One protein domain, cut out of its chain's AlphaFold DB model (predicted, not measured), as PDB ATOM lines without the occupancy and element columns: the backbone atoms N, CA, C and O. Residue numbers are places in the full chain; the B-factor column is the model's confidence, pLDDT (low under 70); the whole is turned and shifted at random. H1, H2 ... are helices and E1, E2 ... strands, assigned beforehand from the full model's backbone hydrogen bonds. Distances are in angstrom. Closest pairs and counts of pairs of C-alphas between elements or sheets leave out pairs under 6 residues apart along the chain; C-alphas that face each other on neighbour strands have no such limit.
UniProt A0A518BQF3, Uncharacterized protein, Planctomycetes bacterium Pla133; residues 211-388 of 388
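What this domain is: This is residues 211 to 388 of the 388 residues of an uncharacterized protein of Planctomycetes bacterium Pla133 (UniProt A0A518BQF3). A small twisted sheet of four strands has one face covered by two helices set crosswise, H1 and the long H9. H5 and H6 pack on residues 357 to 369 of H9, H4 packs on H7, H8 packs on H7 and H1, and residues 381 to 388 stick out as a tail. The printed part has 178 residues, with nine named helices and four named strands in the order H1 E1 H2 E2 E3 H3 E4 H4 H5 H6 H7 H8 H9; the class is mixed, helices and strands. The sheet is mixed, in the order E1 E2 E3 E4; the whole is compact, with a radius of gyration of the C-alphas of 16.2 A, and spans 59 by 34 by 32 A.

How they stand to each other: Strands E1, residues 232 to 234, and E2, residues 247 to 249, are antiparallel, N 248 and O 233 being 2.8 A apart. E2 and E3, residues 260 to 264, form a hairpin, with N 249 and O 260 at 2.8 A. E3 is parallel to E4, residues 286 to 289, with N 287 and O 261 at 2.8 A. H3, residues 270 to 277, is not on the sheet; E3, H3 and E4 form a strand-helix-strand unit, two parallel strands with a helix between, its crossover right-handed. H1, residues 212 to 225, and H9, residues 356 to 383, lie on the same face, making two layers, helices over one sheet face. H9 is over E3 and E4 at a height of 7.1 A, slantwise to the strands. H1 is over E2 at a height of 8.0 A, along the strands. They touch about perpendicular, at 88 degrees, closest at the C-alphas of Leu 225 and Gln 363, 5.6 A. H2, residues 237 to 243, only grazes the sheet. H4, residues 291 to 299, touches H7, residues 325 to 340, closest at C-alphas 291 and 329, 4.5 A. Every O i to N i+4 pair is within hydrogen-bond range in H2, H3, H4, H7, H9 and H6, residues 308 to 315; H1 has 9 of 10; H5, residues 301 to 304, and H8, residues 349 to 352, are too short for such a pair.

Where its parts are: H1 is 20.0 A long from C-alpha 212 at (102.291, 73.714, -1.315), H7 22.5 A, and H9 40.9 A, ending at C-alpha 383 at (130.911, 86.258, -26.656). E3 is 12.9 A long.

The domain as a whole: The C-alphas of Pro 319 and Pro 388 are farthest apart, 59.5 A. The printed part has no cut and no long link. Residue 213 and residues 385 to 388 are under pLDDT 70.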
ATOM      1  N   PRO A 211     101.905  76.260  -5.537       71.19
ATOM      2  CA  PRO A 211     101.135  75.419  -4.622       71.19
ATOM      3  C   PRO A 211     102.035  74.675  -3.603       71.19
ATOM      4  O   PRO A 211     103.208  74.423  -3.897       71.19
ATOM      5  N   PRO A 212     101.504  74.271  -2.429       71.56
ATOM      6  CA  PRO A 212     102.291  73.714  -1.315       71.56
ATOM      7  C   PRO A 212     103.141  72.474  -1.646       71.56
ATOM      8  O   PRO A 212     104.263  72.334  -1.154       71.56
ATOM      9  N   ASP A 213     102.644  71.584  -2.510       69.25
ATOM     10  CA  ASP A 213     103.318  70.320  -2.840       69.25
ATOM     11  C   ASP A 213     104.684  70.530  -3.507       69.25
ATOM     12  O   ASP A 213     105.637  69.794  -3.242       69.25
ATOM     13  N   GLY A 214     104.795  71.548  -4.370       76.38
ATOM     14  CA  GLY A 214     106.059  71.917  -5.010       76.38
ATOM     15  C   GLY A 214     107.046  72.527  -4.015       76.38
ATOM     16  O   GLY A 214     108.234  72.203  -4.041       76.38
ATOM     17  N   GLN A 215     106.533  73.332  -3.083       87.19
ATOM     18  CA  GLN A 215     107.343  74.030  -2.085       87.19
ATOM     19  C   GLN A 215     108.024  73.075  -1.104       87.19
ATOM     20  O   GLN A 215     109.124  73.371  -0.644       87.19
ATOM     21  N   SER A 216     107.401  71.933  -0.796       92.25
ATOM     22  CA  SER A 216     107.967  70.946   0.132       92.25
ATOM     23  C   SER A 216     109.236  70.304  -0.435       92.25
ATOM     24  O   SER A 216     110.263  70.240   0.234       92.25
ATOM     25  N   PHE A 217     109.218  69.873  -1.698       94.00
ATOM     26  CA  PHE A 217     110.414  69.283  -2.303       94.00
ATOM     27  C   PHE A 217     111.544  70.316  -2.452       94.00
ATOM     28  O   PHE A 217     112.700  70.009  -2.167       94.00
ATOM     29  N   GLU A 218     111.211  71.554  -2.827       95.06
ATOM     30  CA  GLU A 218     112.167  72.667  -2.859       95.06
ATOM     31  C   GLU A 218     112.763  72.960  -1.473       95.06
ATOM     32  O   GLU A 218     113.980  73.096  -1.350       95.06
ATOM     33  N   GLN A 219     111.934  72.994  -0.423       95.31
ATOM     34  CA  GLN A 219     112.398  73.208   0.947       95.31
ATOM     35  C   GLN A 219     113.335  72.088   1.402       95.31
ATOM     36  O   GLN A 219     114.375  72.372   1.991       95.31
ATOM     37  N   LEU A 220     113.027  70.823   1.091       96.62
ATOM     38  CA  LEU A 220     113.924  69.720   1.434       96.62
ATOM     39  C   LEU A 220     115.279  69.871   0.731       96.62
ATOM     40  O   LEU A 220     116.313  69.679   1.365       96.62
ATOM     41  N   MET A 221     115.301  70.247  -0.553       97.81
ATOM     42  CA  MET A 221     116.563  70.516  -1.254       97.81
ATOM     43  C   MET A 221     117.327  71.678  -0.614       97.81
ATOM     44  O   MET A 221     118.538  71.581  -0.428       97.81
ATOM     45  N   LEU A 222     116.634  72.753  -0.232       97.44
ATOM     46  CA  LEU A 222     117.227  73.883   0.480       97.44
ATOM     47  C   LEU A 222     117.864  73.445   1.808       97.44
ATOM     48  O   LEU A 222     119.011  73.804   2.079       97.44
ATOM     49  N   ASP A 223     117.162  72.631   2.599       97.44
ATOM     50  CA  ASP A 223     117.654  72.109   3.877       97.44
ATOM     51  C   ASP A 223     118.860  71.175   3.688       97.44
ATOM     52  O   ASP A 223     119.835  71.272   4.436       97.44
ATOM     53  N   VAL A 224     118.837  70.312   2.660       98.00
ATOM     54  CA  VAL A 224     119.974  69.448   2.293       98.00
ATOM     55  C   VAL A 224     121.191  70.294   1.932       98.00
ATOM     56  O   VAL A 224     122.274  70.069   2.468       98.00
ATOM     57  N   LEU A 225     121.035  71.296   1.067       97.75
ATOM     58  CA  LEU A 225     122.139  72.160   0.639       97.75
ATOM     59  C   LEU A 225     122.712  72.992   1.795       97.75
ATOM     60  O   LEU A 225     123.915  73.248   1.839       97.75
ATOM     61  N   ASN A 226     121.867  73.387   2.746       96.06
ATOM     62  CA  ASN A 226     122.255  74.201   3.893       96.06
ATOM     63  C   ASN A 226     122.658  73.395   5.128       96.06
ATOM     64  O   ASN A 226     122.903  73.987   6.177       96.06
ATOM     65  N   GLU A 227     122.748  72.069   5.064       94.50
ATOM     66  CA  GLU A 227     122.952  71.265   6.266       94.50
ATOM     67  C   GLU A 227     124.197  71.688   7.068       94.50
ATOM     68  O   GLU A 227     124.125  71.919   8.279       94.50
ATOM     69  N   HIS A 228     125.348  71.826   6.408       90.38
ATOM     70  CA  HIS A 228     126.622  72.082   7.089       90.38
ATOM     71  C   HIS A 228     126.965  73.567   7.222       90.38
ATOM     72  O   HIS A 228     127.561  73.968   8.224       90.38
ATOM     73  N   TYR A 229     126.547  74.387   6.261       89.38
ATOM     74  CA  TYR A 229     126.682  75.843   6.272       89.38
ATOM     75  C   TYR A 229     125.641  76.462   5.327       89.38
ATOM     76  O   TYR A 229     125.228  75.799   4.377       89.38
ATOM     77  N   PRO A 230     125.224  77.721   5.546       89.81
ATOM     78  CA  PRO A 230     124.292  78.393   4.648       89.81
ATOM     79  C   PRO A 230     124.970  78.672   3.299       89.81
ATOM     80  O   PRO A 230     125.880  79.498   3.204       89.81
ATOM     81  N   CYS A 231     124.542  77.973   2.250       93.06
ATOM     82  CA  CYS A 231     125.034  78.150   0.883       93.06
ATOM     83  C   CYS A 231     123.919  78.307  -0.154       93.06
ATOM     84  O   CYS A 231     124.190  78.718  -1.275       93.06
ATOM     85  N   ALA A 232     122.669  78.041   0.198       96.12
ATOM     86  CA  ALA A 232     121.512  78.170  -0.668       96.12
ATOM     87  C   ALA A 232     120.461  79.072  -0.015       96.12
ATOM     88  O   ALA A 232     120.330  79.134   1.207       96.12
ATOM     89  N   ARG A 233     119.701  79.785  -0.841       94.62
ATOM     90  CA  ARG A 233     118.516  80.544  -0.427       94.62
ATOM     91  C   ARG A 233     117.467  80.485  -1.522       94.62
ATOM     92  O   ARG A 233     117.840  80.354  -2.690       94.62
ATOM     93  N   ARG A 234     116.197  80.663  -1.162       93.12
ATOM     94  CA  ARG A 234     115.132  80.875  -2.145       93.12
ATOM     95  C   ARG A 234     115.459  82.087  -3.011       93.12
ATOM     96  O   ARG A 234     116.005  83.089  -2.529       93.12
ATOM     97  N   ALA A 235     115.200  81.975  -4.303       93.06
ATOM     98  CA  ALA A 235     115.319  83.112  -5.189       93.06
ATOM     99  C   ALA A 235     114.202  84.119  -4.876       93.06
ATOM    100  O   ALA A 235     113.139  83.755  -4.374       93.06
ATOM    101  N   PRO A 236     114.413  85.409  -5.166       91.62
ATOM    102  CA  PRO A 236     113.327  86.373  -5.114       91.62
ATOM    103  C   PRO A 236     112.157  85.931  -6.003       91.62
ATOM    104  O   PRO A 236     112.383  85.517  -7.136       91.62
ATOM    105  N   LEU A 237     110.920  86.139  -5.545       91.50
ATOM    106  CA  LEU A 237     109.692  85.719  -6.242       91.50
ATOM    107  C   LEU A 237     109.640  86.112  -7.731       91.50
ATOM    108  O   LEU A 237     109.154  85.356  -8.560       91.50
ATOM    109  N   TYR A 238     110.160  87.285  -8.101       91.81
ATOM    110  CA  TYR A 238     110.186  87.705  -9.509       91.81
ATOM    111  C   TYR A 238     111.137  86.858 -10.379       91.81
ATOM    112  O   TYR A 238     110.890  86.710 -11.576       91.81
ATOM    113  N   GLU A 239     112.233  86.350  -9.799       91.69
ATOM    114  CA  GLU A 239     113.187  85.464 -10.478       91.69
ATOM    115  C   GLU A 239     112.612  84.055 -10.604       91.69
ATOM    116  O   GLU A 239     112.741  83.431 -11.649       91.69
ATOM    117  N   ASP A 240     111.933  83.570  -9.572       90.38
ATOM    118  CA  ASP A 240     111.191  82.314  -9.647       90.38
ATOM    119  C   ASP A 240     110.127  82.383 -10.759       90.38
ATOM    120  O   ASP A 240     110.150  81.632 -11.738       90.38
ATOM    121  N   PHE A 241     109.296  83.426 -10.721       89.94
ATOM    122  CA  PHE A 241     108.164  83.577 -11.626       89.94
ATOM    123  C   PHE A 241     108.548  83.687 -13.117       89.94
ATOM    124  O   PHE A 241     108.069  82.906 -13.948       89.94
ATOM    125  N   PHE A 242     109.404  84.653 -13.483       89.88
ATOM    126  CA  PHE A 242     109.762  84.905 -14.894       89.88
ATOM    127  C   PHE A 242     110.960  84.117 -15.382       89.88
ATOM    128  O   PHE A 242     111.148  83.924 -16.580       89.88
ATOM    129  N   GLU A 243     111.836  83.799 -14.452       90.19
ATOM    130  CA  GLU A 243     113.190  83.371 -14.720       90.19
ATOM    131  C   GLU A 243     113.346  81.887 -14.353       90.19
ATOM    132  O   GLU A 243     114.412  81.339 -14.618       90.19
ATOM    133  N   LYS A 244     112.305  81.237 -13.801       92.00
ATOM    134  CA  LYS A 244     112.285  79.815 -13.425       92.00
ATOM    135  C   LYS A 244     113.501  79.480 -12.569       92.00
ATOM    136  O   LYS A 244     114.370  78.701 -12.935       92.00
ATOM    137  N   THR A 245     113.697  80.264 -11.516       93.69
ATOM    138  CA  THR A 245     114.815  80.101 -10.586       93.69
ATOM    139  C   THR A 245     114.246  79.898  -9.205       93.69
ATOM    140  O   THR A 245     113.834  80.868  -8.587       93.69
ATOM    141  N   ASP A 246     114.292  78.672  -8.711       94.75
ATOM    142  CA  ASP A 246     113.774  78.353  -7.383       94.75
ATOM    143  C   ASP A 246     114.788  78.788  -6.311       94.75
ATOM    144  O   ASP A 246     114.454  79.489  -5.359       94.75
ATOM    145  N   LEU A 247     116.077  78.454  -6.497       96.69
ATOM    146  CA  LEU A 247     117.138  78.731  -5.517       96.69
ATOM    147  C   LEU A 247     118.331  79.508  -6.103       96.69
ATOM    148  O   LEU A 247     118.655  79.456  -7.294       96.69
ATOM    149  N   ARG A 248     119.053  80.200  -5.213       96.44
ATOM    150  CA  ARG A 248     120.363  80.819  -5.465       96.44
ATOM    151  C   ARG A 248     121.456  80.161  -4.623       96.44
ATOM    152  O   ARG A 248     121.436  80.268  -3.397       96.44
ATOM    153  N   LEU A 249     122.451  79.570  -5.288       96.75
ATOM    154  CA  LEU A 249     123.571  78.856  -4.665       96.75
ATOM    155  C   LEU A 249     124.826  79.744  -4.570       96.75
ATOM    156  O   LEU A 249     125.407  80.159  -5.574       96.75
ATOM    157  N   HIS A 250     125.265  80.031  -3.353       94.88
ATOM    158  CA  HIS A 250     126.451  80.803  -2.982       94.88
ATOM    159  C   HIS A 250     127.557  79.850  -2.523       94.88
ATOM    160  O   HIS A 250     127.969  79.823  -1.364       94.88
ATOM    161  N   VAL A 251     128.021  79.031  -3.462       92.06
ATOM    162  CA  VAL A 251     129.088  78.056  -3.229       92.06
ATOM    163  C   VAL A 251     130.410  78.773  -2.938       92.06
ATOM    164  O   VAL A 251     130.786  79.724  -3.630       92.06
ATOM    165  N   ARG A 252     131.145  78.317  -1.916       88.56
ATOM    166  CA  ARG A 252     132.457  78.881  -1.560       88.56
ATOM    167  C   ARG A 252     133.417  78.788  -2.751       88.56
ATOM    168  O   ARG A 252     133.526  77.750  -3.389       88.56
ATOM    169  N   GLY A 253     134.124  79.879  -3.042       88.06
ATOM    170  CA  GLY A 253     135.033  79.973  -4.193       88.06
ATOM    171  C   GLY A 253     134.356  80.409  -5.498       88.06
ATOM    172  O   GLY A 253     135.035  80.860  -6.423       88.06
ATOM    173  N   LEU A 254     133.021  80.392  -5.567       88.81
ATOM    174  CA  LEU A 254     132.288  80.886  -6.724       88.81
ATOM    175  C   LEU A 254     132.195  82.420  -6.695       88.81
ATOM    176  O   LEU A 254     131.379  83.009  -5.988       88.81
ATOM    177  N   LYS A 255     133.008  83.102  -7.511       86.62
ATOM    178  CA  LYS A 255     132.943  84.568  -7.679       86.62
ATOM    179  C   LYS A 255     131.712  84.981  -8.504       86.62
ATOM    180  O   LYS A 255     131.832  85.283  -9.695       86.62
ATOM    181  N   ARG A 256     130.523  84.955  -7.890       84.81
ATOM    182  CA  ARG A 256     129.240  85.358  -8.498       84.81
ATOM    183  C   ARG A 256     128.349  86.058  -7.467       84.81
ATOM    184  O   ARG A 256     127.793  85.410  -6.591       84.81
ATOM    185  N   ARG A 257     128.143  87.375  -7.621       83.88
ATOM    186  CA  ARG A 257     127.423  88.226  -6.644       83.88
ATOM    187  C   ARG A 257     126.038  87.707  -6.241       83.88
ATOM    188  O   ARG A 257     125.650  87.841  -5.091       83.88
ATOM    189  N   ARG A 258     125.266  87.176  -7.195       84.12
ATOM    190  CA  ARG A 258     123.896  86.686  -6.951       84.12
ATOM    191  C   ARG A 258     123.819  85.178  -6.671       84.12
ATOM    192  O   ARG A 258     122.716  84.677  -6.492       84.12
ATOM    193  N   GLY A 259     124.948  84.470  -6.691       91.25
ATOM    194  CA  GLY A 259     124.982  83.007  -6.672       91.25
ATOM    195  C   GLY A 259     124.552  82.360  -7.996       91.25
ATOM    196  O   GLY A 259     123.999  83.021  -8.890       91.25
ATOM    197  N   ALA A 260     124.848  81.066  -8.137       95.12
ATOM    198  CA  ALA A 260     124.364  80.232  -9.230       95.12
ATOM    199  C   ALA A 260     122.845  80.053  -9.150       95.12
ATOM    200  O   ALA A 260     122.269  80.094  -8.066       95.12
ATOM    201  N   ARG A 261     122.193  79.934 -10.307       96.69
ATOM    202  CA  ARG A 261     120.743  79.730 -10.399       96.69
ATOM    203  C   ARG A 261     120.481  78.242 -10.331       96.69
ATOM    204  O   ARG A 261     121.174  77.503 -11.024       96.69
ATOM    205  N   ALA A 262     119.507  77.829  -9.538       97.38
ATOM    206  CA  ALA A 262     119.078  76.447  -9.504       97.38
ATOM    207  C   ALA A 262     117.575  76.340  -9.746       97.38
ATOM    208  O   ALA A 262     116.801  77.125  -9.199       97.38
ATOM    209  N   GLN A 263     117.197  75.360 -10.562       96.44
ATOM    210  CA  GLN A 263     115.821  74.902 -10.705       96.44
ATOM    211  C   GLN A 263     115.708  73.547 -10.015       96.44
ATOM    212  O   GLN A 263     116.503  72.640 -10.271       96.44
ATOM    213  N   ILE A 264     114.699  73.412  -9.167       95.44
ATOM    214  CA  ILE A 264     114.344  72.191  -8.470       95.44
ATOM    215  C   ILE A 264     113.147  71.538  -9.170       95.44
ATOM    216  O   ILE A 264     112.166  72.179  -9.561       95.44
ATOM    217  N   THR A 265     113.196  70.220  -9.345       94.19
ATOM    218  CA  THR A 265     112.022  69.474  -9.804       94.19
ATOM    219  C   THR A 265     112.055  68.019  -9.357       94.19
ATOM    220  O   THR A 265     113.095  67.374  -9.390       94.19
ATOM    221  N   ARG A 266     110.893  67.481  -8.970       93.31
ATOM    222  CA  ARG A 266     110.724  66.068  -8.583       93.31
ATOM    223  C   ARG A 266     110.360  65.136  -9.747       93.31
ATOM    224  O   ARG A 266     110.135  63.950  -9.528       93.31
ATOM    225  N   ILE A 267     110.223  65.680 -10.960       93.62
ATOM    226  CA  ILE A 267     109.795  64.930 -12.151       93.62
ATOM    227  C   ILE A 267     110.865  63.900 -12.521       93.62
ATOM    228  O   ILE A 267     112.040  64.240 -12.636       93.62
ATOM    229  N   THR A 268     110.440  62.653 -12.723       93.12
ATOM    230  CA  THR A 268     111.291  61.533 -13.163       93.12
ATOM    231  C   THR A 268     110.966  61.040 -14.564       93.12
ATOM    232  O   THR A 268     111.782  60.338 -15.154       93.12
ATOM    233  N   ASP A 269     109.768  61.347 -15.066       93.00
ATOM    234  CA  ASP A 269     109.383  61.019 -16.433       93.00
ATOM    235  C   ASP A 269     110.249  61.834 -17.415       93.00
ATOM    236  O   ASP A 269     110.284  63.063 -17.288       93.00
ATOM    237  N   PRO A 270     110.988  61.191 -18.340       89.88
ATOM    238  CA  PRO A 270     111.936  61.889 -19.206       89.88
ATOM    239  C   PRO A 270     111.287  62.948 -20.101       89.88
ATOM    240  O   PRO A 270     111.851  64.032 -20.248       89.88
ATOM    241  N   GLU A 271     110.106  62.664 -20.655       92.50
ATOM    242  CA  GLU A 271     109.406  63.571 -21.570       92.50
ATOM    243  C   GLU A 271     108.895  64.808 -20.826       92.50
ATOM    244  O   GLU A 271     109.172  65.938 -21.228       92.50
ATOM    245  N   GLN A 272     108.242  64.622 -19.676       93.38
ATOM    246  CA  GLN A 272     107.802  65.734 -18.829       93.38
ATOM    247  C   GLN A 272     108.979  66.534 -18.266       93.38
ATOM    248  O   GLN A 272     108.885  67.754 -18.111       93.38
ATOM    249  N   HIS A 273     110.087  65.865 -17.932       93.50
ATOM    250  CA  HIS A 273     111.290  66.534 -17.453       93.50
ATOM    251  C   HIS A 273     111.885  67.416 -18.554       93.50
ATOM    252  O   HIS A 273     112.123  68.597 -18.308       93.50
ATOM    253  N   ALA A 274     112.050  66.884 -19.769       93.19
ATOM    254  CA  ALA A 274     112.514  67.645 -20.926       93.19
ATOM    255  C   ALA A 274     111.590  68.836 -21.224       93.19
ATOM    256  O   ALA A 274     112.057  69.974 -21.236       93.19
ATOM    257  N   ALA A 275     110.277  68.601 -21.312       93.75
ATOM    258  CA  ALA A 275     109.283  69.645 -21.555       93.75
ATOM    259  C   ALA A 275     109.301  70.751 -20.485       93.75
ATOM    260  O   ALA A 275     109.093  71.925 -20.791       93.75
ATOM    261  N   LYS A 276     109.574  70.410 -19.215       92.25
ATOM    262  CA  LYS A 276     109.755  71.410 -18.153       92.25
ATOM    263  C   LYS A 276     111.033  72.227 -18.354       92.25
ATOM    264  O   LYS A 276     111.008  73.439 -18.152       92.25
ATOM    265  N   LEU A 277     112.146  71.588 -18.716       93.62
ATOM    266  CA  LEU A 277     113.432  72.269 -18.888       93.62
ATOM    267  C   LEU A 277     113.475  73.168 -20.131       93.62
ATOM    268  O   LEU A 277     114.122  74.212 -20.093       93.62
ATOM    269  N   GLU A 278     112.749  72.823 -21.195       93.50
ATOM    270  CA  GLU A 278     112.621  73.644 -22.410       93.50
ATOM    271  C   GLU A 278     112.023  75.034 -22.142       93.50
ATOM    272  O   GLU A 278     112.278  75.983 -22.881       93.50
ATOM    273  N   GLN A 279     111.276  75.189 -21.046       89.69
ATOM    274  CA  GLN A 279     110.704  76.473 -20.630       89.69
ATOM    275  C   GLN A 279     111.742  77.424 -20.011       89.69
ATOM    276  O   GLN A 279     111.431  78.587 -19.737       89.69
ATOM    277  N   ILE A 280     112.964  76.949 -19.754       91.88
ATOM    278  CA  ILE A 280     114.015  77.707 -19.075       91.88
ATOM    279  C   ILE A 280     114.968  78.307 -20.108       91.88
ATOM    280  O   ILE A 280     115.756  77.622 -20.759       91.88
ATOM    281  N   HIS A 281     114.944  79.633 -20.214       89.50
ATOM    282  CA  HIS A 281     115.866  80.362 -21.079       89.50
ATOM    283  C   HIS A 281     117.315  80.277 -20.564       89.50
ATOM    284  O   HIS A 281     117.573  80.577 -19.395       89.50
ATOM    285  N   ASN A 282     118.271  79.971 -21.453       90.50
ATOM    286  CA  ASN A 282     119.677  79.679 -21.120       90.50
ATOM    287  C   ASN A 282     119.813  78.577 -20.055       90.50
ATOM    288  O   ASN A 282     120.487  78.763 -19.039       90.50
ATOM    289  N   LEU A 283     119.136  77.446 -20.267       93.19
ATOM    290  CA  LEU A 283     119.129  76.291 -19.365       93.19
ATOM    291  C   LEU A 283     120.535  75.859 -18.911       93.19
ATOM    292  O   LEU A 283     120.728  75.450 -17.771       93.19
ATOM    293  N   ASP A 284     121.533  75.983 -19.778       92.56
ATOM    294  CA  ASP A 284     122.917  75.611 -19.500       92.56
ATOM    295  C   ASP A 284     123.572  76.457 -18.386       92.56
ATOM    296  O   ASP A 284     124.542  76.020 -17.765       92.56
ATOM    297  N   GLU A 285     123.017  77.630 -18.071       93.69
ATOM    298  CA  GLU A 285     123.445  78.512 -16.975       93.69
ATOM    299  C   GLU A 285     122.803  78.184 -15.617       93.69
ATOM    300  O   GLU A 285     122.992  78.932 -14.640       93.69
ATOM    301  N   PHE A 286     122.044  77.089 -15.554       96.44
ATOM    302  CA  PHE A 286     121.369  76.611 -14.359       96.44
ATOM    303  C   PHE A 286     121.980  75.329 -13.822       96.44
ATOM    304  O   PHE A 286     122.463  74.466 -14.548       96.44
ATOM    305  N   VAL A 287     121.874  75.202 -12.507       96.69
ATOM    306  CA  VAL A 287     122.003  73.941 -11.794       96.69
ATOM    307  C   VAL A 287     120.623  73.292 -11.776       96.69
ATOM    308  O   VAL A 287     119.697  73.818 -11.158       96.69
ATOM    309  N   ILE A 288     120.464  72.164 -12.462       97.12
ATOM    310  CA  ILE A 288     119.206  71.414 -12.443       97.12
ATOM    311  C   ILE A 288     119.288  70.369 -11.339       97.12
ATOM    312  O   ILE A 288     120.011  69.384 -11.454       97.12
ATOM    313  N   LEU A 289     118.563  70.598 -10.245       96.12
ATOM    314  CA  LEU A 289     118.451  69.640  -9.149       96.12
ATOM    315  C   LEU A 289     117.153  68.862  -9.307       96.12
ATOM    316  O   LEU A 289     116.080  69.262  -8.846       96.12
ATOM    317  N   SER A 290     117.281  67.733  -9.988       96.06
ATOM    318  CA  SER A 290     116.214  66.768 -10.196       96.06
ATOM    319  C   SER A 290     116.739  65.346 -10.039       96.06
ATOM    320  O   SER A 290     117.944  65.123 -10.189       96.06
ATOM    321  N   PRO A 291     115.868  64.360  -9.764       96.50
ATOM    322  CA  PRO A 291     116.300  62.971  -9.715       96.50
ATOM    323  C   PRO A 291     116.975  62.497 -11.020       96.50
ATOM    324  O   PRO A 291     118.037  61.888 -10.907       96.50
ATOM    325  N   PRO A 292     116.476  62.816 -12.239       95.88
ATOM    326  CA  PRO A 292     117.194  62.506 -13.480       95.88
ATOM    327  C   PRO A 292     118.579  63.157 -13.584       95.88
ATOM    328  O   PRO A 292     119.548  62.492 -13.939       95.88
ATOM    329  N   SER A 293     118.703  64.441 -13.235       94.56
ATOM    330  CA  SER A 293     119.982  65.161 -13.300       94.56
ATOM    331  C   SER A 293     121.007  64.628 -12.295       94.56
ATOM    332  O   SER A 293     122.188  64.512 -12.625       94.56
ATOM    333  N   LEU A 294     120.557  64.241 -11.095       94.75
ATOM    334  CA  LEU A 294     121.389  63.566 -10.099       94.75
ATOM    335  C   LEU A 294     121.800  62.166 -10.566       94.75
ATOM    336  O   LEU A 294     122.973  61.825 -10.453       94.75
ATOM    337  N   ALA A 295     120.874  61.381 -11.125       94.69
ATOM    338  CA  ALA A 295     121.162  60.048 -11.649       94.69
ATOM    339  C   ALA A 295     122.245  60.091 -12.737       94.69
ATOM    340  O   ALA A 295     123.244  59.387 -12.613       94.69
ATOM    341  N   ALA A 296     122.111  60.995 -13.714       92.44
ATOM    342  CA  ALA A 296     123.120  61.217 -14.752       92.44
ATOM    343  C   ALA A 296     124.472  61.697 -14.183       92.44
ATOM    344  O   ALA A 296     125.540  61.394 -14.710       92.44
ATOM    345  N   GLY A 297     124.458  62.462 -13.085       90.44
ATOM    346  CA  GLY A 297     125.679  62.853 -12.379       90.44
ATOM    347  C   GLY A 297     126.361  61.690 -11.649       90.44
ATOM    348  O   GLY A 297     127.586  61.666 -11.537       90.44
ATOM    349  N   LEU A 298     125.585  60.731 -11.145       89.94
ATOM    350  CA  LEU A 298     126.078  59.567 -10.403       89.94
ATOM    351  C   LEU A 298     126.611  58.463 -11.325       89.94
ATOM    352  O   LEU A 298     127.567  57.784 -10.955       89.94
ATOM    353  N   THR A 299     126.042  58.304 -12.523       87.56
ATOM    354  CA  THR A 299     126.558  57.395 -13.564       87.56
ATOM    355  C   THR A 299     127.837  57.914 -14.222       87.56
ATOM    356  O   THR A 299     128.632  57.122 -14.726       87.56
ATOM    357  N   HIS A 300     128.080  59.225 -14.137       82.75
ATOM    358  CA  HIS A 300     129.280  59.901 -14.632       82.75
ATOM    359  C   HIS A 300     130.019  60.642 -13.499       82.75
ATOM    360  O   HIS A 300     130.048  61.879 -13.477       82.75
ATOM    361  N   PRO A 301     130.607  59.924 -12.521       72.12
ATOM    362  CA  PRO A 301     131.148  60.512 -11.292       72.12
ATOM    363  C   PRO A 301     132.304  61.497 -11.521       72.12
ATOM    364  O   PRO A 301     132.447  62.473 -10.783       72.12
ATOM    365  N   GLU A 302     133.074  61.329 -12.600       74.31
ATOM    366  CA  GLU A 302     134.079  62.299 -13.049       74.31
ATOM    367  C   GLU A 302     133.484  63.687 -13.328       74.31
ATOM    368  O   GLU A 302     134.195  64.694 -13.314       74.31
ATOM    369  N   ARG A 303     132.167  63.755 -13.555       71.88
ATOM    370  CA  ARG A 303     131.436  64.998 -13.751       71.88
ATOM    371  C   ARG A 303     130.794  65.509 -12.461       71.88
ATOM    372  O   ARG A 303     130.721  66.718 -12.292       71.88
ATOM    373  N   SER A 304     130.324  64.684 -11.544       70.00
ATOM    374  CA  SER A 304     129.563  65.192 -10.391       70.00
ATOM    375  C   SER A 304     130.423  65.696  -9.231       70.00
ATOM    376  O   SER A 304     129.904  66.388  -8.359       70.00
ATOM    377  N   GLY A 305     131.728  65.397  -9.223       74.50
ATOM    378  CA  GLY A 305     132.614  65.758  -8.109       74.50
ATOM    379  C   GLY A 305     132.302  64.982  -6.824       74.50
ATOM    380  O   GLY A 305     132.699  65.409  -5.743       74.50
ATOM    381  N   ILE A 306     131.565  63.875  -6.951       81.25
ATOM    382  CA  ILE A 306     131.207  62.971  -5.859       81.25
ATOM    383  C   ILE A 306     132.384  62.027  -5.613       81.25
ATOM    384  O   ILE A 306     132.950  61.465  -6.553       81.25
ATOM    385  N   ASP A 307     132.755  61.868  -4.344       82.25
ATOM    386  CA  ASP A 307     133.829  60.966  -3.946       82.25
ATOM    387  C   ASP A 307     133.459  59.495  -4.212       82.25
ATOM    388  O   ASP A 307     132.294  59.098  -4.117       82.25
ATOM    389  N   ARG A 308     134.452  58.667  -4.564       83.44
ATOM    390  CA  ARG A 308     134.220  57.250  -4.891       83.44
ATOM    391  C   ARG A 308     133.677  56.458  -3.704       83.44
ATOM    392  O   ARG A 308     132.850  55.574  -3.921       83.44
ATOM    393  N   ASP A 309     134.105  56.773  -2.485       84.69
ATOM    394  CA  ASP A 309     133.651  56.081  -1.280       84.69
ATOM    395  C   ASP A 309     132.212  56.480  -0.939       84.69
ATOM    396  O   ASP A 309     131.392  55.618  -0.611       84.69
ATOM    397  N   ASP A 310     131.866  57.764  -1.093       84.19
ATOM    398  CA  ASP A 310     130.484  58.242  -0.945       84.19
ATOM    399  C   ASP A 310     129.558  57.586  -1.987       84.19
ATOM    400  O   ASP A 310     128.444  57.168  -1.660       84.19
ATOM    401  N   LEU A 311     130.033  57.431  -3.228       86.69
ATOM    402  CA  LEU A 311     129.297  56.754  -4.294       86.69
ATOM    403  C   LEU A 311     129.098  55.259  -3.995       86.69
ATOM    404  O   LEU A 311     127.996  54.739  -4.160       86.69
ATOM    405  N   ALA A 312     130.136  54.571  -3.513       88.00
ATOM    406  CA  ALA A 312     130.054  53.162  -3.134       88.00
ATOM    407  C   ALA A 312     129.029  52.925  -2.013       88.00
ATOM    408  O   ALA A 312     128.253  51.974  -2.081       88.00
ATOM    409  N   GLN A 313     128.988  53.804  -1.008       88.94
ATOM    410  CA  GLN A 313     127.984  53.734   0.056       88.94
ATOM    411  C   GLN A 313     126.578  54.071  -0.451       88.94
ATOM    412  O   GLN A 313     125.608  53.464  -0.005       88.94
ATOM    413  N   LEU A 314     126.447  55.013  -1.392       90.88
ATOM    414  CA  LEU A 314     125.161  55.351  -2.002       90.88
ATOM    415  C   LEU A 314     124.548  54.141  -2.719       90.88
ATOM    416  O   LEU A 314     123.348  53.907  -2.585       90.88
ATOM    417  N   TRP A 315     125.354  53.336  -3.418       91.12
ATOM    418  CA  TRP A 315     124.858  52.133  -4.096       91.12
ATOM    419  C   TRP A 315     124.274  51.086  -3.144       91.12
ATOM    420  O   TRP A 315     123.367  50.358  -3.536       91.12
ATOM    421  N   GLN A 316     124.715  51.052  -1.884       92.00
ATOM    422  CA  GLN A 316     124.180  50.133  -0.871       92.00
ATOM    423  C   GLN A 316     122.749  50.482  -0.435       92.00
ATOM    424  O   GLN A 316     122.090  49.663   0.203       92.00
ATOM    425  N   LEU A 317     122.253  51.678  -0.767       92.75
ATOM    426  CA  LEU A 317     120.889  52.099  -0.439       92.75
ATOM    427  C   LEU A 317     119.825  51.462  -1.342       92.75
ATOM    428  O   LEU A 317     118.643  51.528  -1.009       92.75
ATOM    429  N   PHE A 318     120.221  50.866  -2.469       91.50
ATOM    430  CA  PHE A 318     119.304  50.255  -3.424       91.50
ATOM    431  C   PHE A 318     119.324  48.729  -3.259       91.50
ATOM    432  O   PHE A 318     120.340  48.105  -3.566       91.50
ATOM    433  N   PRO A 319     118.222  48.098  -2.796       84.94
ATOM    434  CA  PRO A 319     118.163  46.644  -2.610       84.94
ATOM    435  C   PRO A 319     118.419  45.857  -3.900       84.94
ATOM    436  O   PRO A 319     118.943  44.747  -3.866       84.94
ATOM    437  N   GLN A 320     118.034  46.444  -5.032       87.31
ATOM    438  CA  GLN A 320     118.359  45.986  -6.374       87.31
ATOM    439  C   GLN A 320     119.136  47.103  -7.056       87.31
ATOM    440  O   GLN A 320     118.707  48.259  -7.024       87.31
ATOM    441  N   GLN A 321     120.284  46.763  -7.637       86.56
ATOM    442  CA  GLN A 321     121.102  47.742  -8.336       86.56
ATOM    443  C   GLN A 321     120.318  48.267  -9.550       86.56
ATOM    444  O   GLN A 321     119.893  47.449 -10.364       86.56
ATOM    445  N   PRO A 322     120.115  49.591  -9.678       90.44
ATOM    446  CA  PRO A 322     119.404  50.151 -10.822       90.44
ATOM    447  C   PRO A 322     120.107  49.787 -12.132       90.44
ATOM    448  O   PRO A 322     121.320  49.972 -12.247       90.44
ATOM    449  N   GLU A 323     119.357  49.302 -13.123       90.69
ATOM    450  CA  GLU A 323     119.926  48.850 -14.401       90.69
ATOM    451  C   GLU A 323     120.246  50.020 -15.341       90.69
ATOM    452  O   GLU A 323     121.067  49.910 -16.250       90.69
ATOM    453  N   ASN A 324     119.581  51.156 -15.134       91.75
ATOM    454  CA  ASN A 324     119.677  52.337 -15.982       91.75
ATOM    455  C   ASN A 324     119.448  53.637 -15.187       91.75
ATOM    456  O   ASN A 324     118.963  53.637 -14.052       91.75
ATOM    457  N   GLU A 325     119.771  54.775 -15.810       92.44
ATOM    458  CA  GLU A 325     119.621  56.105 -15.199       92.44
ATOM    459  C   GLU A 325     118.180  56.422 -14.785       92.44
ATOM    460  O   GLU A 325     117.956  57.103 -13.785       92.44
ATOM    461  N   HIS A 326     117.190  55.915 -15.520       93.19
ATOM    462  CA  HIS A 326     115.786  56.182 -15.230       93.19
ATOM    463  C   HIS A 326     115.305  55.452 -13.966       93.19
ATOM    464  O   HIS A 326     114.566  56.021 -13.158       93.19
ATOM    465  N   GLU A 327     115.739  54.210 -13.749       94.25
ATOM    466  CA  GLU A 327     115.508  53.478 -12.498       94.25
ATOM    467  C   GLU A 327     116.212  54.129 -11.313       94.25
ATOM    468  O   GLU A 327     115.594  54.302 -10.262       94.25
ATOM    469  N   LEU A 328     117.458  54.573 -11.496       95.00
ATOM    470  CA  LEU A 328     118.180  55.310 -10.462       95.00
ATOM    471  C   LEU A 328     117.457  56.615 -10.102       95.00
ATOM    472  O   LEU A 328     117.268  56.913  -8.924       95.00
ATOM    473  N   ALA A 329     116.989  57.369 -11.098       96.31
ATOM    474  CA  ALA A 329     116.217  58.589 -10.881       96.31
ATOM    475  C   ALA A 329     114.929  58.319 -10.087       96.31
ATOM    476  O   ALA A 329     114.600  59.073  -9.168       96.31
ATOM    477  N   ARG A 330     114.210  57.231 -10.397       95.69
ATOM    478  CA  ARG A 330     113.029  56.805  -9.629       95.69
ATOM    479  C   ARG A 330     113.396  56.443  -8.191       95.69
ATOM    480  O   ARG A 330     112.787  56.986  -7.275       95.69
ATOM    481  N   GLY A 331     114.437  55.638  -7.985       95.88
ATOM    482  CA  GLY A 331     114.898  55.267  -6.648       95.88
ATOM    483  C   GLY A 331     115.314  56.474  -5.796       95.88
ATOM    484  O   GLY A 331     114.906  56.587  -4.641       95.88
ATOM    485  N   LEU A 332     116.056  57.430  -6.369       96.56
ATOM    486  CA  LEU A 332     116.426  58.680  -5.688       96.56
ATOM    487  C   LEU A 332     115.200  59.518  -5.319       96.56
ATOM    488  O   LEU A 332     115.115  60.027  -4.199       96.56
ATOM    489  N   ARG A 333     114.239  59.661  -6.244       96.00
ATOM    490  CA  ARG A 333     112.970  60.346  -5.969       96.00
ATOM    491  C   ARG A 333     112.253  59.674  -4.803       96.00
ATOM    492  O   ARG A 333     111.819  60.372  -3.893       96.00
ATOM    493  N   ASP A 334     112.142  58.353  -4.821       95.94
ATOM    494  CA  ASP A 334     111.378  57.603  -3.828       95.94
ATOM    495  C   ASP A 334     112.014  57.708  -2.431       95.94
ATOM    496  O   ASP A 334     111.291  57.920  -1.460       95.94
ATOM    497  N   LEU A 335     113.350  57.708  -2.325       96.38
ATOM    498  CA  LEU A 335     114.060  57.998  -1.068       96.38
ATOM    499  C   LEU A 335     113.739  59.404  -0.526       96.38
ATOM    500  O   LEU A 335     113.496  59.572   0.670       96.38
ATOM    501  N   LEU A 336     113.711  60.421  -1.393       96.56
ATOM    502  CA  LEU A 336     113.402  61.802  -1.000       96.56
ATOM    503  C   LEU A 336     111.923  61.985  -0.635       96.56
ATOM    504  O   LEU A 336     111.607  62.676   0.332       96.56
ATOM    505  N   LEU A 337     111.008  61.349  -1.371       95.25
ATOM    506  CA  LEU A 337     109.579  61.369  -1.057       95.25
ATOM    507  C   LEU A 337     109.277  60.605   0.240       95.25
ATOM    508  O   LEU A 337     108.460  61.070   1.031       95.25
ATOM    509  N   ALA A 338     109.968  59.494   0.503       96.00
ATOM    510  CA  ALA A 338     109.862  58.768   1.766       96.00
ATOM    511  C   ALA A 338     110.330  59.612   2.963       96.00
ATOM    512  O   ALA A 338     109.753  59.507   4.047       96.00
ATOM    513  N   ALA A 339     111.334  60.473   2.769       96.25
ATOM    514  CA  ALA A 339     111.753  61.442   3.777       96.25
ATOM    515  C   ALA A 339     110.719  62.565   3.968       96.25
ATOM    516  O   ALA A 339     110.396  62.907   5.104       96.25
ATOM    517  N   LEU A 340     110.143  63.104   2.883       94.81
ATOM    518  CA  LEU A 340     109.067  64.107   2.955       94.81
ATOM    519  C   LEU A 340     107.804  63.583   3.647       94.81
ATOM    520  O   LEU A 340     107.133  64.341   4.338       94.81
ATOM    521  N   ALA A 341     107.501  62.292   3.498       94.12
ATOM    522  CA  ALA A 341     106.400  61.636   4.201       94.12
ATOM    523  C   ALA A 341     106.629  61.531   5.723       94.12
ATOM    524  O   ALA A 341     105.720  61.148   6.457       94.12
ATOM    525  N   GLN A 342     107.825  61.878   6.206       91.06
ATOM    526  CA  GLN A 342     108.177  61.891   7.620       91.06
ATOM    527  C   GLN A 342     108.667  63.290   8.047       91.06
ATOM    528  O   GLN A 342     109.835  63.472   8.406       91.06
ATOM    529  N   PRO A 343     107.782  64.306   8.063       83.19
ATOM    530  CA  PRO A 343     108.160  65.683   8.391       83.19
ATOM    531  C   PRO A 343     108.736  65.852   9.799       83.19
ATOM    532  O   PRO A 343     109.357  66.867  10.095       83.19
ATOM    533  N   THR A 344     108.586  64.843  10.657       84.38
ATOM    534  CA  THR A 344     108.935  64.878  12.079       84.38
ATOM    535  C   THR A 344     109.953  63.813  12.474       84.38
ATOM    536  O   THR A 344     110.047  63.465  13.652       84.38
ATOM    537  N   SER A 345     110.731  63.275  11.527       86.75
ATOM    538  CA  SER A 345     111.759  62.257  11.820       86.75
ATOM    539  C   SER A 345     112.828  62.712  12.815       86.75
ATOM    540  O   SER A 345     113.565  61.885  13.353       86.75
ATOM    541  N   GLY A 346     112.939  64.018  13.054       92.12
ATOM    542  CA  GLY A 346     113.801  64.593  14.071       92.12
ATOM    543  C   GLY A 346     113.758  66.121  14.063       92.12
ATOM    544  O   GLY A 346     112.983  66.718  13.316       92.12
ATOM    545  N   PRO A 347     114.639  66.774  14.838       93.38
ATOM    546  CA  PRO A 347     114.655  68.231  14.984       93.38
ATOM    547  C   PRO A 347     115.122  68.983  13.725       93.38
ATOM    548  O   PRO A 347     115.082  70.207  13.694       93.38
ATOM    549  N   ARG A 348     115.567  68.259  12.687       94.06
ATOM    550  CA  ARG A 348     115.895  68.786  11.349       94.06
ATOM    551  C   ARG A 348     114.766  68.582  10.325       94.06
ATOM    552  O   ARG A 348     114.978  68.822   9.143       94.06
ATOM    553  N   GLY A 349     113.601  68.090  10.749       94.50
ATOM    554  CA  GLY A 349     112.492  67.759   9.852       94.50
ATOM    555  C   GLY A 349     112.794  66.589   8.905       94.50
ATOM    556  O   GLY A 349     113.561  65.695   9.288       94.50
ATOM    557  N   PRO A 350     112.244  66.594   7.672       95.81
ATOM    558  CA  PRO A 350     112.505  65.582   6.645       95.81
ATOM    559  C   PRO A 350     113.989  65.301   6.396       95.81
ATOM    560  O   PRO A 350     114.367  64.170   6.094       95.81
ATOM    561  N   LEU A 351     114.860  66.304   6.567       96.38
ATOM    562  CA  LEU A 351     116.306  66.157   6.388       96.38
ATOM    563  C   LEU A 351     116.890  65.017   7.241       96.38
ATOM    564  O   LEU A 351     117.825  64.345   6.811       96.38
ATOM    565  N   ALA A 352     116.330  64.770   8.432       94.62
ATOM    566  CA  ALA A 352     116.768  63.696   9.326       94.62
ATOM    567  C   ALA A 352     116.449  62.281   8.803       94.62
ATOM    568  O   ALA A 352     117.030  61.310   9.294       94.62
ATOM    569  N   ALA A 353     115.522  62.151   7.849       95.62
ATOM    570  CA  ALA A 353     115.188  60.894   7.184       95.62
ATOM    571  C   ALA A 353     115.929  60.693   5.858       95.62
ATOM    572  O   ALA A 353     115.987  59.564   5.376       95.62
ATOM    573  N   VAL A 354     116.517  61.743   5.274       96.81
ATOM    574  CA  VAL A 354     117.315  61.588   4.054       96.81
ATOM    575  C   VAL A 354     118.636  60.886   4.400       96.81
ATOM    576  O   VAL A 354     119.391  61.401   5.239       96.81
ATOM    577  N   PRO A 355     118.958  59.748   3.750       95.38
ATOM    578  CA  PRO A 355     120.236  59.072   3.945       95.38
ATOM    579  C   PRO A 355     121.415  60.023   3.723       95.38
ATOM    580  O   PRO A 355     121.402  60.841   2.802       95.38
ATOM    581  N   GLU A 356     122.445  59.923   4.561       94.12
ATOM    582  CA  GLU A 356     123.594  60.837   4.511       94.12
ATOM    583  C   GLU A 356     124.292  60.825   3.151       94.12
ATOM    584  O   GLU A 356     124.646  61.878   2.626       94.12
ATOM    585  N   GLN A 357     124.406  59.649   2.543       94.06
ATOM    586  CA  GLN A 357     125.005  59.451   1.228       94.06
ATOM    587  C   GLN A 357     124.246  60.230   0.145       94.06
ATOM    588  O   GLN A 357     124.861  60.869  -0.706       94.06
ATOM    589  N   VAL A 358     122.910  60.256   0.216       95.88
ATOM    590  CA  VAL A 358     122.072  61.042  -0.706       95.88
ATOM    591  C   VAL A 358     122.278  62.539  -0.472       95.88
ATOM    592  O   VAL A 358     122.428  63.294  -1.431       95.88
ATOM    593  N   ARG A 359     122.346  62.982   0.792       96.25
ATOM    594  CA  ARG A 359     122.598  64.395   1.135       96.25
ATOM    595  C   ARG A 359     123.945  64.876   0.594       96.25
ATOM    596  O   ARG A 359     123.998  65.913  -0.067       96.25
ATOM    597  N   ARG A 360     125.008  64.096   0.811       93.38
ATOM    598  CA  ARG A 360     126.358  64.381   0.302       93.38
ATOM    599  C   ARG A 360     126.398  64.402  -1.225       93.38
ATOM    600  O   ARG A 360     126.944  65.345  -1.793       93.38
ATOM    601  N   ALA A 361     125.762  63.431  -1.884       93.75
ATOM    602  CA  ALA A 361     125.671  63.392  -3.342       93.75
ATOM    603  C   ALA A 361     124.997  64.651  -3.913       93.75
ATOM    604  O   ALA A 361     125.525  65.259  -4.843       93.75
ATOM    605  N   ILE A 362     123.878  65.094  -3.325       96.12
ATOM    606  CA  ILE A 362     123.183  66.328  -3.730       96.12
ATOM    607  C   ILE A 362     124.088  67.553  -3.552       96.12
ATOM    608  O   ILE A 362     124.201  68.371  -4.464       96.12
ATOM    609  N   GLN A 363     124.750  67.685  -2.398       95.38
ATOM    610  CA  GLN A 363     125.636  68.816  -2.102       95.38
ATOM    611  C   GLN A 363     126.843  68.876  -3.050       95.38
ATOM    612  O   GLN A 363     127.174  69.952  -3.562       95.38
ATOM    613  N   ALA A 364     127.488  67.736  -3.305       92.94
ATOM    614  CA  ALA A 364     128.625  67.626  -4.214       92.94
ATOM    615  C   ALA A 364     128.214  67.939  -5.660       92.94
ATOM    616  O   ALA A 364     128.813  68.811  -6.292       92.94
ATOM    617  N   TYR A 365     127.118  67.338  -6.130       94.94
ATOM    618  CA  TYR A 365     126.562  67.606  -7.453       94.94
ATOM    619  C   TYR A 365     126.216  69.091  -7.642       94.94
ATOM    620  O   TYR A 365     126.668  69.726  -8.596       94.94
ATOM    621  N   ALA A 366     125.470  69.682  -6.701       95.88
ATOM    622  CA  ALA A 366     125.081  71.091  -6.757       95.88
ATOM    623  C   ALA A 366     126.298  72.026  -6.765       95.88
ATOM    624  O   ALA A 366     126.295  73.055  -7.448       95.88
ATOM    625  N   THR A 367     127.347  71.666  -6.024       94.75
ATOM    626  CA  THR A 367     128.621  72.389  -5.996       94.75
ATOM    627  C   THR A 367     129.295  72.349  -7.365       94.75
ATOM    628  O   THR A 367     129.577  73.409  -7.926       94.75
ATOM    629  N   ALA A 368     129.501  71.158  -7.933       93.94
ATOM    630  CA  ALA A 368     130.152  70.984  -9.231       93.94
ATOM    631  C   ALA A 368     129.390  71.698 -10.361       93.94
ATOM    632  O   ALA A 368     129.977  72.469 -11.128       93.94
ATOM    633  N   GLU A 369     128.069  71.525 -10.418       95.12
ATOM    634  CA  GLU A 369     127.234  72.178 -11.427       95.12
ATOM    635  C   GLU A 369     127.178  73.698 -11.245       95.12
ATOM    636  O   GLU A 369     127.130  74.428 -12.232       95.12
ATOM    637  N   SER A 370     127.274  74.221 -10.015       95.75
ATOM    638  CA  SER A 370     127.328  75.674  -9.790       95.75
ATOM    639  C   SER A 370     128.544  76.327 -10.452       95.75
ATOM    640  O   SER A 370     128.431  77.437 -10.995       95.75
ATOM    641  N   PHE A 371     129.701  75.655 -10.423       95.00
ATOM    642  CA  PHE A 371     130.902  76.113 -11.121       95.00
ATOM    643  C   PHE A 371     130.709  76.057 -12.637       95.00
ATOM    644  O   PHE A 371     130.873  77.088 -13.293       95.00
ATOM    645  N   ARG A 372     130.244  74.925 -13.180       93.69
ATOM    646  CA  ARG A 372     129.995  74.767 -14.624       93.69
ATOM    647  C   ARG A 372     128.989  75.761 -15.175       93.69
ATOM    648  O   ARG A 372     129.279  76.459 -16.142       93.69
ATOM    649  N   ALA A 373     127.830  75.878 -14.535       94.31
ATOM    650  CA  ALA A 373     126.788  76.826 -14.913       94.31
ATOM    651  C   ALA A 373     127.322  78.269 -14.932       94.31
ATOM    652  O   ALA A 373     126.962  79.084 -15.783       94.31
ATOM    653  N   THR A 374     128.229  78.599 -14.008       93.69
ATOM    654  CA  THR A 374     128.865  79.919 -13.956       93.69
ATOM    655  C   THR A 374     129.920  80.110 -15.046       93.69
ATOM    656  O   THR A 374     130.034  81.212 -15.583       93.69
ATOM    657  N   GLU A 375     130.674  79.075 -15.408       93.25
ATOM    658  CA  GLU A 375     131.605  79.112 -16.542       93.25
ATOM    659  C   GLU A 375     130.876  79.280 -17.877       93.25
ATOM    660  O   GLU A 375     131.294  80.105 -18.694       93.25
ATOM    661  N   ARG A 376     129.750  78.583 -18.075       93.50
ATOM    662  CA  ARG A 376     128.905  78.742 -19.270       93.50
ATOM    663  C   ARG A 376     128.351  80.161 -19.382       93.50
ATOM    664  O   ARG A 376     128.532  80.803 -20.417       93.50
ATOM    665  N   LEU A 377     127.834  80.713 -18.279       92.00
ATOM    666  CA  LEU A 377     127.411  82.117 -18.209       92.00
ATOM    667  C   LEU A 377     128.542  83.082 -18.592       92.00
ATOM    668  O   LEU A 377     128.345  83.978 -19.411       92.00
ATOM    669  N   ARG A 378     129.734  82.922 -18.004       91.19
ATOM    670  CA  ARG A 378     130.888  83.788 -18.309       91.19
ATOM    671  C   ARG A 378     131.283  83.693 -19.778       91.19
ATOM    672  O   ARG A 378     131.511  84.723 -20.402       91.19
ATOM    673  N   SER A 379     131.295  82.480 -20.322       91.44
ATOM    674  CA  SER A 379     131.620  82.222 -21.725       91.44
ATOM    675  C   SER A 379     130.631  82.906 -22.668       91.44
ATOM    676  O   SER A 379     131.045  83.530 -23.647       91.44
ATOM    677  N   ARG A 380     129.327  82.869 -22.362       90.88
ATOM    678  CA  ARG A 380     128.317  83.600 -23.141       90.88
ATOM    679  C   ARG A 380     128.508  85.110 -23.037       90.88
ATOM    680  O   ARG A 380     128.505  85.780 -24.065       90.88
ATOM    681  N   LEU A 381     128.714  85.643 -21.830       88.12
ATOM    682  CA  LEU A 381     128.929  87.080 -21.625       88.12
ATOM    683  C   LEU A 381     130.183  87.589 -22.349       88.12
ATOM    684  O   LEU A 381     130.153  88.690 -22.879       88.12
ATOM    685  N   SER A 382     131.250  86.787 -22.439       87.56
ATOM    686  CA  SER A 382     132.448  87.146 -23.215       87.56
ATOM    687  C   SER A 382     132.254  87.097 -24.735       87.56
ATOM    688  O   SER A 382     133.041  87.691 -25.463       87.56
ATOM    689  N   ARG A 383     131.237  86.375 -25.223       85.38
ATOM    690  CA  ARG A 383     130.911  86.258 -26.656       85.38
ATOM    691  C   ARG A 383     129.897  87.299 -27.125       85.38
ATOM    692  O   ARG A 383     129.735  87.472 -28.328       85.38
ATOM    693  N   GLN A 384     129.199  87.964 -26.207       75.00
ATOM    694  CA  GLN A 384     128.318  89.071 -26.556       75.00
ATOM    695  C   GLN A 384     129.174  90.324 -26.797       75.00
ATOM    696  O   GLN A 384     129.973  90.671 -25.924       75.00
ATOM    697  N   PRO A 385     129.051  91.000 -27.956       52.72
ATOM    698  CA  PRO A 385     129.704  92.289 -28.151       52.72
ATOM    699  C   PRO A 385     129.214  93.272 -27.075       52.72
ATOM    700  O   PRO A 385     128.083  93.119 -26.592       52.72
ATOM    701  N   PRO A 386     130.034  94.258 -26.667       49.97
ATOM    702  CA  PRO A 386     129.582  95.277 -25.730       49.97
ATOM    703  C   PRO A 386     128.293  95.902 -26.268       49.97
ATOM    704  O   PRO A 386     128.213  96.246 -27.449       49.97
ATOM    705  N   ALA A 387     127.268  95.970 -25.416       50.00
ATOM    706  CA  ALA A 387     126.029  96.651 -25.762       50.00
ATOM    707  C   ALA A 387     126.360  98.112 -26.134       50.00
ATOM    708  O   ALA A 387     127.199  98.701 -25.445       50.00
ATOM    709  N   PRO A 388     125.773  98.653 -27.219       44.50
ATOM    710  CA  PRO A 388     126.029 100.019 -27.669       44.50
ATOM    711  C   PRO A 388     125.647 101.072 -26.626       44.50
ATOM    712  O   PRO A 388     124.700 100.820 -25.840       44.50
TER     713      PRO A 388